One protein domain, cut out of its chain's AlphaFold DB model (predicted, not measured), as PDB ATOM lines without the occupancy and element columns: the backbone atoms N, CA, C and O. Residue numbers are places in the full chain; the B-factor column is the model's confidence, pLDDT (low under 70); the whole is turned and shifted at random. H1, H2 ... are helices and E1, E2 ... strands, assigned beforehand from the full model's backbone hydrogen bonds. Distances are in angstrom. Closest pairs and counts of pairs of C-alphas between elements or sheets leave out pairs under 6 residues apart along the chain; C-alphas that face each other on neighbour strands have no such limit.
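What this domain is: This is residues 2 to 64 of the 64 residues of an uncharacterized protein of Chania multitudinisentens RB-25 (UniProt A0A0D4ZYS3). With little regular structure, the model is a small two-stranded hairpin, E1 and E2, with one helix, H1, near one end of it and a long tail of which residues 47 to 64 stick out freely. The printed part has 63 residues, 17 of them in named elements, in the order E1, E2, H1; the sheet is antiparallel and the class mixed. It is loose, with a radius of gyration of the C-alphas of 14.6 A and spans of 37 by 32 by 20 A.

Where its parts are: E1 is residues 9 to 11, 6.5 A long, from C-alpha 9 at (-36.343, 33.965, 0.349). E2 is residues 23 to 25, 6.4 A. H1, residues 31 to 41, is 15.2 A long and ends with C-alpha 41 at (-28.178, 34.004, -12.085).

How they stand to each other: E1 and E2 form a hairpin, antiparallel at 146 degrees, with N 10 and O 24 2.8 A apart, within hydrogen-bond range. The closest C-alphas of E2 and H1, Leu 25 and Ala 37, are 7.5 A apart. E1 and H1 are apart. In H1 every O i to N i+4 pair is within hydrogen-bond range.

The domain as a whole: The C-alphas farthest apart, Gly 5 and Asp 53, are 38.3 A apart. The printed part has no cut. E1 to E2 is a long link. Residues 2 to 3, 8 to 25, 54 to 55 and 58 to 64 have pLDDT under 70.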
ATOM      1  N   THR A   2     -41.991  30.267   3.551       63.03
ATOM      2  CA  THR A   2     -41.418  28.925   3.551       63.03
ATOM      3  C   THR A   2     -42.029  28.127   2.402       63.03
ATOM      4  O   THR A   2     -43.200  28.311   2.079       63.03
ATOM      5  N   HIS A   3     -41.236  27.262   1.779       64.62
ATOM      6  CA  HIS A   3     -41.715  26.225   0.872       64.62
ATOM      7  C   HIS A   3     -41.465  24.886   1.557       64.62
ATOM      8  O   HIS A   3     -40.337  24.625   1.971       64.62
ATOM      9  N   GLU A   4     -42.517  24.090   1.760       75.94
ATOM     10  CA  GLU A   4     -42.436  22.801   2.475       75.94
ATOM     11  C   GLU A   4     -41.738  22.899   3.851       75.94
ATOM     12  O   GLU A   4     -41.010  22.011   4.278       75.94
ATOM     13  N   GLY A   5     -41.927  24.021   4.554       77.69
ATOM     14  CA  GLY A   5     -41.309  24.264   5.864       77.69
ATOM     15  C   GLY A   5     -39.873  24.802   5.823       77.69
ATOM     16  O   GLY A   5     -39.355  25.201   6.864       77.69
ATOM     17  N   HIS A   6     -39.248  24.915   4.649       70.88
ATOM     18  CA  HIS A   6     -37.906  25.480   4.502       70.88
ATOM     19  C   HIS A   6     -37.947  26.946   4.043       70.88
ATOM     20  O   HIS A   6     -38.715  27.282   3.142       70.88
ATOM     21  N   PRO A   7     -37.149  27.850   4.638       70.38
ATOM     22  CA  PRO A   7     -37.036  29.228   4.171       70.38
ATOM     23  C   PRO A   7     -36.298  29.288   2.825       70.38
ATOM     24  O   PRO A   7     -35.278  28.625   2.636       70.38
ATOM     25  N   VAL A   8     -36.835  30.087   1.902       68.25
ATOM     26  CA  VAL A   8     -36.417  30.126   0.483       68.25
ATOM     27  C   VAL A   8     -36.013  31.534   0.035       68.25
ATOM     28  O   VAL A   8     -35.205  31.696  -0.877       68.25
ATOM     29  N   TYR A   9     -36.554  32.562   0.691       67.19
ATOM     30  CA  TYR A   9     -36.343  33.965   0.349       67.19
ATOM     31  C   TYR A   9     -35.940  34.766   1.582       67.19
ATOM     32  O   TYR A   9     -36.556  34.621   2.641       67.19
ATOM     33  N   ASP A  10     -34.987  35.671   1.395       65.50
ATOM     34  CA  ASP A  10     -34.633  36.721   2.339       65.50
ATOM     35  C   ASP A  10     -35.330  38.024   1.915       65.50
ATOM     36  O   ASP A  10     -35.365  38.383   0.735       65.50
ATOM     37  N   LEU A  11     -35.915  38.739   2.873       65.31
ATOM     38  CA  LEU A  11     -36.482  40.069   2.637       65.31
ATOM     39  C   LEU A  11     -35.343  41.088   2.525       65.31
ATOM     40  O   LEU A  11     -34.508  41.140   3.425       65.31
ATOM     41  N   TYR A  12     -35.317  41.904   1.465       59.09
ATOM     42  CA  TYR A  12     -34.238  42.882   1.280       59.09
ATOM     43  C   TYR A  12     -34.646  44.334   1.594       59.09
ATOM     44  O   TYR A  12     -33.868  44.993   2.269       59.09
ATOM     45  N   HIS A  13     -35.836  44.833   1.214       52.34
ATOM     46  CA  HIS A  13     -36.448  46.060   1.781       52.34
ATOM     47  C   HIS A  13     -37.790  46.406   1.105       52.34
ATOM     48  O   HIS A  13     -37.851  46.448  -0.121       52.34
ATOM     49  N   GLY A  14     -38.770  46.849   1.900       54.88
ATOM     50  CA  GLY A  14     -39.810  47.799   1.483       54.88
ATOM     51  C   GLY A  14     -41.226  47.260   1.647       54.88
ATOM     52  O   GLY A  14     -41.510  46.148   1.222       54.88
ATOM     53  N   HIS A  15     -42.113  48.048   2.256       55.53
ATOM     54  CA  HIS A  15     -43.555  47.823   2.169       55.53
ATOM     55  C   HIS A  15     -44.150  48.905   1.266       55.53
ATOM     56  O   HIS A  15     -43.914  50.085   1.513       55.53
ATOM     57  N   VAL A  16     -44.909  48.514   0.245       54.06
ATOM     58  CA  VAL A  16     -45.805  49.409  -0.508       54.06
ATOM     59  C   VAL A  16     -47.183  48.773  -0.460       54.06
ATOM     60  O   VAL A  16     -47.309  47.573  -0.687       54.06
ATOM     61  N   ASP A  17     -48.183  49.553  -0.054       59.69
ATOM     62  CA  ASP A  17     -49.587  49.133   0.054       59.69
ATOM     63  C   ASP A  17     -49.805  47.827   0.843       59.69
ATOM     64  O   ASP A  17     -50.653  47.000   0.527       59.69
ATOM     65  N   GLY A  18     -48.998  47.612   1.889       66.25
ATOM     66  CA  GLY A  18     -49.052  46.405   2.726       66.25
ATOM     67  C   GLY A  18     -48.378  45.165   2.120       66.25
ATOM     68  O   GLY A  18     -48.241  44.151   2.806       66.25
ATOM     69  N   GLY A  19     -47.894  45.242   0.878       57.56
ATOM     70  CA  GLY A  19     -47.099  44.212   0.216       57.56
ATOM     71  C   GLY A  19     -45.597  44.385   0.452       57.56
ATOM     72  O   GLY A  19     -45.082  45.498   0.503       57.56
ATOM     73  N   VAL A  20     -44.874  43.269   0.578       62.47
ATOM     74  CA  VAL A  20     -43.406  43.255   0.687       62.47
ATOM     75  C   VAL A  20     -42.775  43.375  -0.702       62.47
ATOM     76  O   VAL A  20     -42.863  42.441  -1.505       62.47
ATOM     77  N   LEU A  21     -42.075  44.479  -0.945       59.97
ATOM     78  CA  LEU A  21     -41.194  44.681  -2.092       59.97
ATOM     79  C   LEU A  21     -39.811  44.089  -1.815       59.97
ATOM     80  O   LEU A  21     -39.290  44.144  -0.706       59.97
ATOM     81  N   GLY A  22     -39.218  43.485  -2.841       60.06
ATOM     82  CA  GLY A  22     -37.842  42.995  -2.791       60.06
ATOM     83  C   GLY A  22     -37.656  41.721  -1.962       60.06
ATOM     84  O   GLY A  22     -37.316  41.756  -0.776       60.06
ATOM     85  N   LYS A  23     -37.796  40.572  -2.626       69.44
ATOM     86  CA  LYS A  23     -37.419  39.259  -2.089       69.44
ATOM     87  C   LYS A  23     -36.159  38.796  -2.805       69.44
ATOM     88  O   LYS A  23     -36.143  38.704  -4.029       69.44
ATOM     89  N   LYS A  24     -35.109  38.489  -2.054       69.12
ATOM     90  CA  LYS A  24     -33.900  37.856  -2.572       69.12
ATOM     91  C   LYS A  24     -34.031  36.352  -2.383       69.12
ATOM     92  O   LYS A  24     -34.289  35.899  -1.276       69.12
ATOM     93  N   LEU A  25     -33.855  35.572  -3.443       68.88
ATOM     94  CA  LEU A  25     -33.816  34.117  -3.321       68.88
ATOM     95  C   LEU A  25     -32.569  33.706  -2.521       68.88
ATOM     96  O   LEU A  25     -31.454  34.059  -2.905       68.88
ATOM     97  N   SER A  26     -32.754  32.988  -1.414       72.75
ATOM     98  CA  SER A  26     -31.668  32.537  -0.537       72.75
ATOM     99  C   SER A  26     -31.329  31.064  -0.739       72.75
ATOM    100  O   SER A  26     -30.152  30.700  -0.707       72.75
ATOM    101  N   LYS A  27     -32.328  30.220  -1.028       72.50
ATOM    102  CA  LYS A  27     -32.145  28.812  -1.417       72.50
ATOM    103  C   LYS A  27     -33.252  28.363  -2.361       72.50
ATOM    104  O   LYS A  27     -34.410  28.639  -2.100       72.50
ATOM    105  N   ALA A  28     -32.912  27.634  -3.424       74.12
ATOM    106  CA  ALA A  28     -33.876  27.168  -4.421       74.12
ATOM    107  C   ALA A  28     -34.297  25.711  -4.164       74.12
ATOM    108  O   ALA A  28     -33.588  24.777  -4.546       74.12
ATOM    109  N   TYR A  29     -35.447  25.508  -3.521       73.56
ATOM    110  CA  TYR A  29     -35.939  24.165  -3.188       73.56
ATOM    111  C   TYR A  29     -37.000  23.679  -4.175       73.56
ATOM    112  O   TYR A  29     -36.882  22.563  -4.695       73.56
ATOM    113  N   SER A  30     -37.973  24.532  -4.499       78.75
ATOM    114  CA  SER A  30     -39.029  24.187  -5.446       78.75
ATOM    115  C   SER A  30     -38.531  24.207  -6.892       78.75
ATOM    116  O   SER A  30     -37.488  24.783  -7.217       78.75
ATOM    117  N   HIS A  31     -39.292  23.580  -7.790       80.25
ATOM    118  CA  HIS A  31     -39.026  23.677  -9.226       80.25
ATOM    119  C   HIS A  31     -39.080  25.135  -9.710       80.25
ATOM    120  O   HIS A  31     -38.192  25.573 -10.435       80.25
ATOM    121  N   PHE A  32     -40.063  25.901  -9.231       81.31
ATOM    122  CA  PHE A  32     -40.206  27.317  -9.551       81.31
ATOM    123  C   PHE A  32     -38.979  28.133  -9.121       81.31
ATOM    124  O   PHE A  32     -38.403  28.846  -9.937       81.31
ATOM    125  N   ASP A  33     -38.507  27.968  -7.880       77.56
ATOM    126  CA  ASP A  33     -37.345  28.718  -7.378       77.56
ATOM    127  C   ASP A  33     -36.085  28.438  -8.202       77.56
ATOM    128  O   ASP A  33     -35.275  29.333  -8.437       77.56
ATOM    129  N   LYS A  34     -35.919  27.191  -8.660       84.69
ATOM    130  CA  LYS A  34     -34.797  26.788  -9.516       84.69
ATOM    131  C   LYS A  34     -34.882  27.435 -10.896       84.69
ATOM    132  O   LYS A  34     -33.855  27.871 -11.406       84.69
ATOM    133  N   LEU A  35     -36.079  27.540 -11.478       84.00
ATOM    134  CA  LEU A  35     -36.292  28.240 -12.749       84.00
ATOM    135  C   LEU A  35     -35.986  29.737 -12.625       84.00
ATOM    136  O   LEU A  35     -35.257  30.284 -13.448       84.00
ATOM    137  N   ILE A  36     -36.468  30.385 -11.561       82.50
ATOM    138  CA  ILE A  36     -36.172  31.795 -11.277       82.50
ATOM    139  C   ILE A  36     -34.668  32.001 -11.050       82.50
ATOM    140  O   ILE A  36     -34.080  32.916 -11.624       82.50
ATOM    141  N   ALA A  37     -34.008  31.129 -10.282       81.44
ATOM    142  CA  ALA A  37     -32.562  31.193 -10.087       81.44
ATOM    143  C   ALA A  37     -31.791  31.062 -11.410       81.44
ATOM    144  O   ALA A  37     -30.844  31.811 -11.647       81.44
ATOM    145  N   ALA A  38     -32.204  30.135 -12.279       84.69
ATOM    146  CA  ALA A  38     -31.592  29.938 -13.585       84.69
ATOM    147  C   ALA A  38     -31.753  31.177 -14.485       84.69
ATOM    148  O   ALA A  38     -30.799  31.563 -15.160       84.69
ATOM    149  N   LEU A  39     -32.917  31.835 -14.441       83.81
ATOM    150  CA  LEU A  39     -33.189  33.063 -15.189       83.81
ATOM    151  C   LEU A  39     -32.337  34.250 -14.704       83.81
ATOM    152  O   LEU A  39     -31.722  34.932 -15.515       83.81
ATOM    153  N   TYR A  40     -32.269  34.493 -13.390       80.69
ATOM    154  CA  TYR A  40     -31.568  35.665 -12.845       80.69
ATOM    155  C   TYR A  40     -30.051  35.485 -12.707       80.69
ATOM    156  O   TYR A  40     -29.311  36.460 -12.816       80.69
ATOM    157  N   TYR A  41     -29.581  34.265 -12.434       81.81
ATOM    158  CA  TYR A  41     -28.178  34.004 -12.085       81.81
ATOM    159  C   TYR A  41     -27.508  32.934 -12.953       81.81
ATOM    160  O   TYR A  41     -26.283  32.848 -12.969       81.81
ATOM    161  N   GLY A  42     -28.283  32.103 -13.653       81.31
ATOM    162  CA  GLY A  42     -27.774  30.969 -14.431       81.31
ATOM    163  C   GLY A  42     -27.477  31.273 -15.898       81.31
ATOM    164  O   GLY A  42     -27.001  30.388 -16.602       81.31
ATOM    165  N   GLY A  43     -27.763  32.491 -16.369       79.69
ATOM    166  CA  GLY A  43     -27.622  32.852 -17.783       79.69
ATOM    167  C   GLY A  43     -28.652  32.178 -18.696       79.69
ATOM    168  O   GLY A  43     -28.458  32.138 -19.909       79.69
ATOM    169  N   SER A  44     -29.731  31.632 -18.127       86.50
ATOM    170  CA  SER A  44     -30.849  31.106 -18.905       86.50
ATOM    171  C   SER A  44     -31.672  32.242 -19.503       86.50
ATOM    172  O   SER A  44     -31.828  33.299 -18.896       86.50
ATOM    173  N   PHE A  45     -32.262  31.992 -20.668       80.06
ATOM    174  CA  PHE A  45     -33.162  32.927 -21.336       80.06
ATOM    175  C   PHE A  45     -34.602  32.437 -21.225       80.06
ATOM    176  O   PHE A  45     -34.882  31.256 -21.439       80.06
ATOM    177  N   LEU A  46     -35.517  33.352 -20.911       81.25
ATOM    178  CA  LEU A  46     -36.941  33.089 -21.049       81.25
ATOM    179  C   LEU A  46     -37.298  33.207 -22.532       81.25
ATOM    180  O   LEU A  46     -37.208  34.287 -23.110       81.25
ATOM    181  N   VAL A  47     -37.676  32.086 -23.143       80.12
ATOM    182  CA  VAL A  47     -38.149  32.047 -24.529       80.12
ATOM    183  C   VAL A  47     -39.669  32.001 -24.505       80.12
ATOM    184  O   VAL A  47     -40.254  31.121 -23.875       80.12
ATOM    185  N   MET A  48     -40.295  32.953 -25.185       79.06
ATOM    186  CA  MET A  48     -41.743  33.025 -25.359       79.06
ATOM    187  C   MET A  48     -42.042  32.881 -26.847       79.06
ATOM    188  O   MET A  48     -41.379  33.518 -27.663       79.06
ATOM    189  N   ASP A  49     -43.010  32.030 -27.192       79.81
ATOM    190  CA  ASP A  49     -43.391  31.772 -28.589       79.81
ATOM    191  C   ASP A  49     -43.957  33.036 -29.257       79.81
ATOM    192  O   ASP A  49     -43.650  33.347 -30.405       79.81
ATOM    193  N   GLN A  50     -44.700  33.832 -28.483       80.19
ATOM    194  CA  GLN A  50     -45.063  35.201 -28.828       80.19
ATOM    195  C   GLN A  50     -44.642  36.122 -27.689       80.19
ATOM    196  O   GLN A  50     -45.003  35.894 -26.535       80.19
ATOM    197  N   ILE A  51     -43.846  37.141 -28.012       72.31
ATOM    198  CA  ILE A  51     -43.545  38.221 -27.074       72.31
ATOM    199  C   ILE A  51     -44.766  39.150 -27.111       72.31
ATOM    200  O   ILE A  51     -45.004  39.733 -28.172       72.31
ATOM    201  N   PRO A  52     -45.556  39.255 -26.027       71.50
ATOM    202  CA  PRO A  52     -46.670  40.195 -25.985       71.50
ATOM    203  C   PRO A  52     -46.144  41.624 -26.136       71.50
ATOM    204  O   PRO A  52     -44.982  41.898 -25.814       71.50
ATOM    205  N   ASP A  53     -46.986  42.542 -26.616       76.12
ATOM    206  CA  ASP A  53     -46.620  43.958 -26.587       76.12
ATOM    207  C   ASP A  53     -46.306  44.351 -25.130       76.12
ATOM    208  O   ASP A  53     -46.937  43.870 -24.186       76.12
ATOM    209  N   ALA A  54     -45.322  45.226 -24.922       69.62
ATOM    210  CA  ALA A  54     -44.981  45.724 -23.595       69.62
ATOM    211  C   ALA A  54     -46.202  46.343 -22.887       69.62
ATOM    212  O   ALA A  54     -46.275  46.309 -21.661       69.62
ATOM    213  N   TYR A  55     -47.168  46.859 -23.656       69.38
ATOM    214  CA  TYR A  55     -48.441  47.387 -23.158       69.38
ATOM    215  C   TYR A  55     -49.468  46.316 -22.755       69.38
ATOM    216  O   TYR A  55     -50.403  46.622 -22.021       69.38
ATOM    217  N   GLU A  56     -49.308  45.071 -23.203       71.56
ATOM    218  CA  GLU A  56     -50.156  43.931 -22.826       71.56
ATOM    219  C   GLU A  56     -49.603  43.180 -21.606       71.56
ATOM    220  O   GLU A  56     -50.286  42.350 -21.003       71.56
ATOM    221  N   MET A  57     -48.354  43.462 -21.226       72.75
ATOM    222  CA  MET A  57     -47.675  42.798 -20.122       72.75
ATOM    223  C   MET A  57     -48.046  43.462 -18.789       72.75
ATOM    224  O   MET A  57     -47.431  44.441 -18.365       72.75
ATOM    225  N   THR A  58     -49.053  42.919 -18.105       66.06
ATOM    226  CA  THR A  58     -49.492  43.408 -16.791       66.06
ATOM    227  C   THR A  58     -48.976  42.527 -15.656       66.06
ATOM    228  O   THR A  58     -48.784  41.315 -15.800       66.06
ATOM    229  N   TYR A  59     -48.735  43.133 -14.490       61.66
ATOM    230  CA  TYR A  59     -48.549  42.355 -13.269       61.66
ATOM    231  C   TYR A  59     -49.915  41.824 -12.823       61.66
ATOM    232  O   TYR A  59     -50.860  42.609 -12.726       61.66
ATOM    233  N   PRO A  60     -50.045  40.523 -12.511       56.69
ATOM    234  CA  PRO A  60     -51.295  40.006 -11.980       56.69
ATOM    235  C   PRO A  60     -51.648  40.756 -10.687       56.69
ATOM    236  O   PRO A  60     -50.801  40.880  -9.800       56.69
ATOM    237  N   HIS A  61     -52.901  41.220 -10.595       58.59
ATOM    238  CA  HIS A  61     -53.508  41.950  -9.467       58.59
ATOM    239  C   HIS A  61     -53.301  43.472  -9.389       58.59
ATOM    240  O   HIS A  61     -53.655  44.060  -8.369       58.59
ATOM    241  N   TYR A  62     -52.805  44.118 -10.444       53.69
ATOM    242  CA  TYR A  62     -53.000  45.559 -10.638       53.69
ATOM    243  C   TYR A  62     -54.088  45.766 -11.695       53.69
ATOM    244  O   TYR A  62     -53.787  45.972 -12.867       53.69
ATOM    245  N   ASP A  63     -55.347  45.629 -11.275       47.78
ATOM    246  CA  ASP A  63     -56.476  46.221 -11.995       47.78
ATOM    247  C   ASP A  63     -56.626  47.652 -11.448       47.78
ATOM    248  O   ASP A  63     -56.674  47.824 -10.225       47.78
ATOM    249  N   ASP A  64     -56.621  48.657 -12.329       51.59
ATOM    250  CA  ASP A  64     -56.893  50.063 -11.978       51.59
ATOM    251  C   ASP A  64     -58.318  50.269 -11.422       51.59
ATOM    252  O   ASP A  64     -59.268  49.616 -11.924       51.59
TER     253      ASP A  64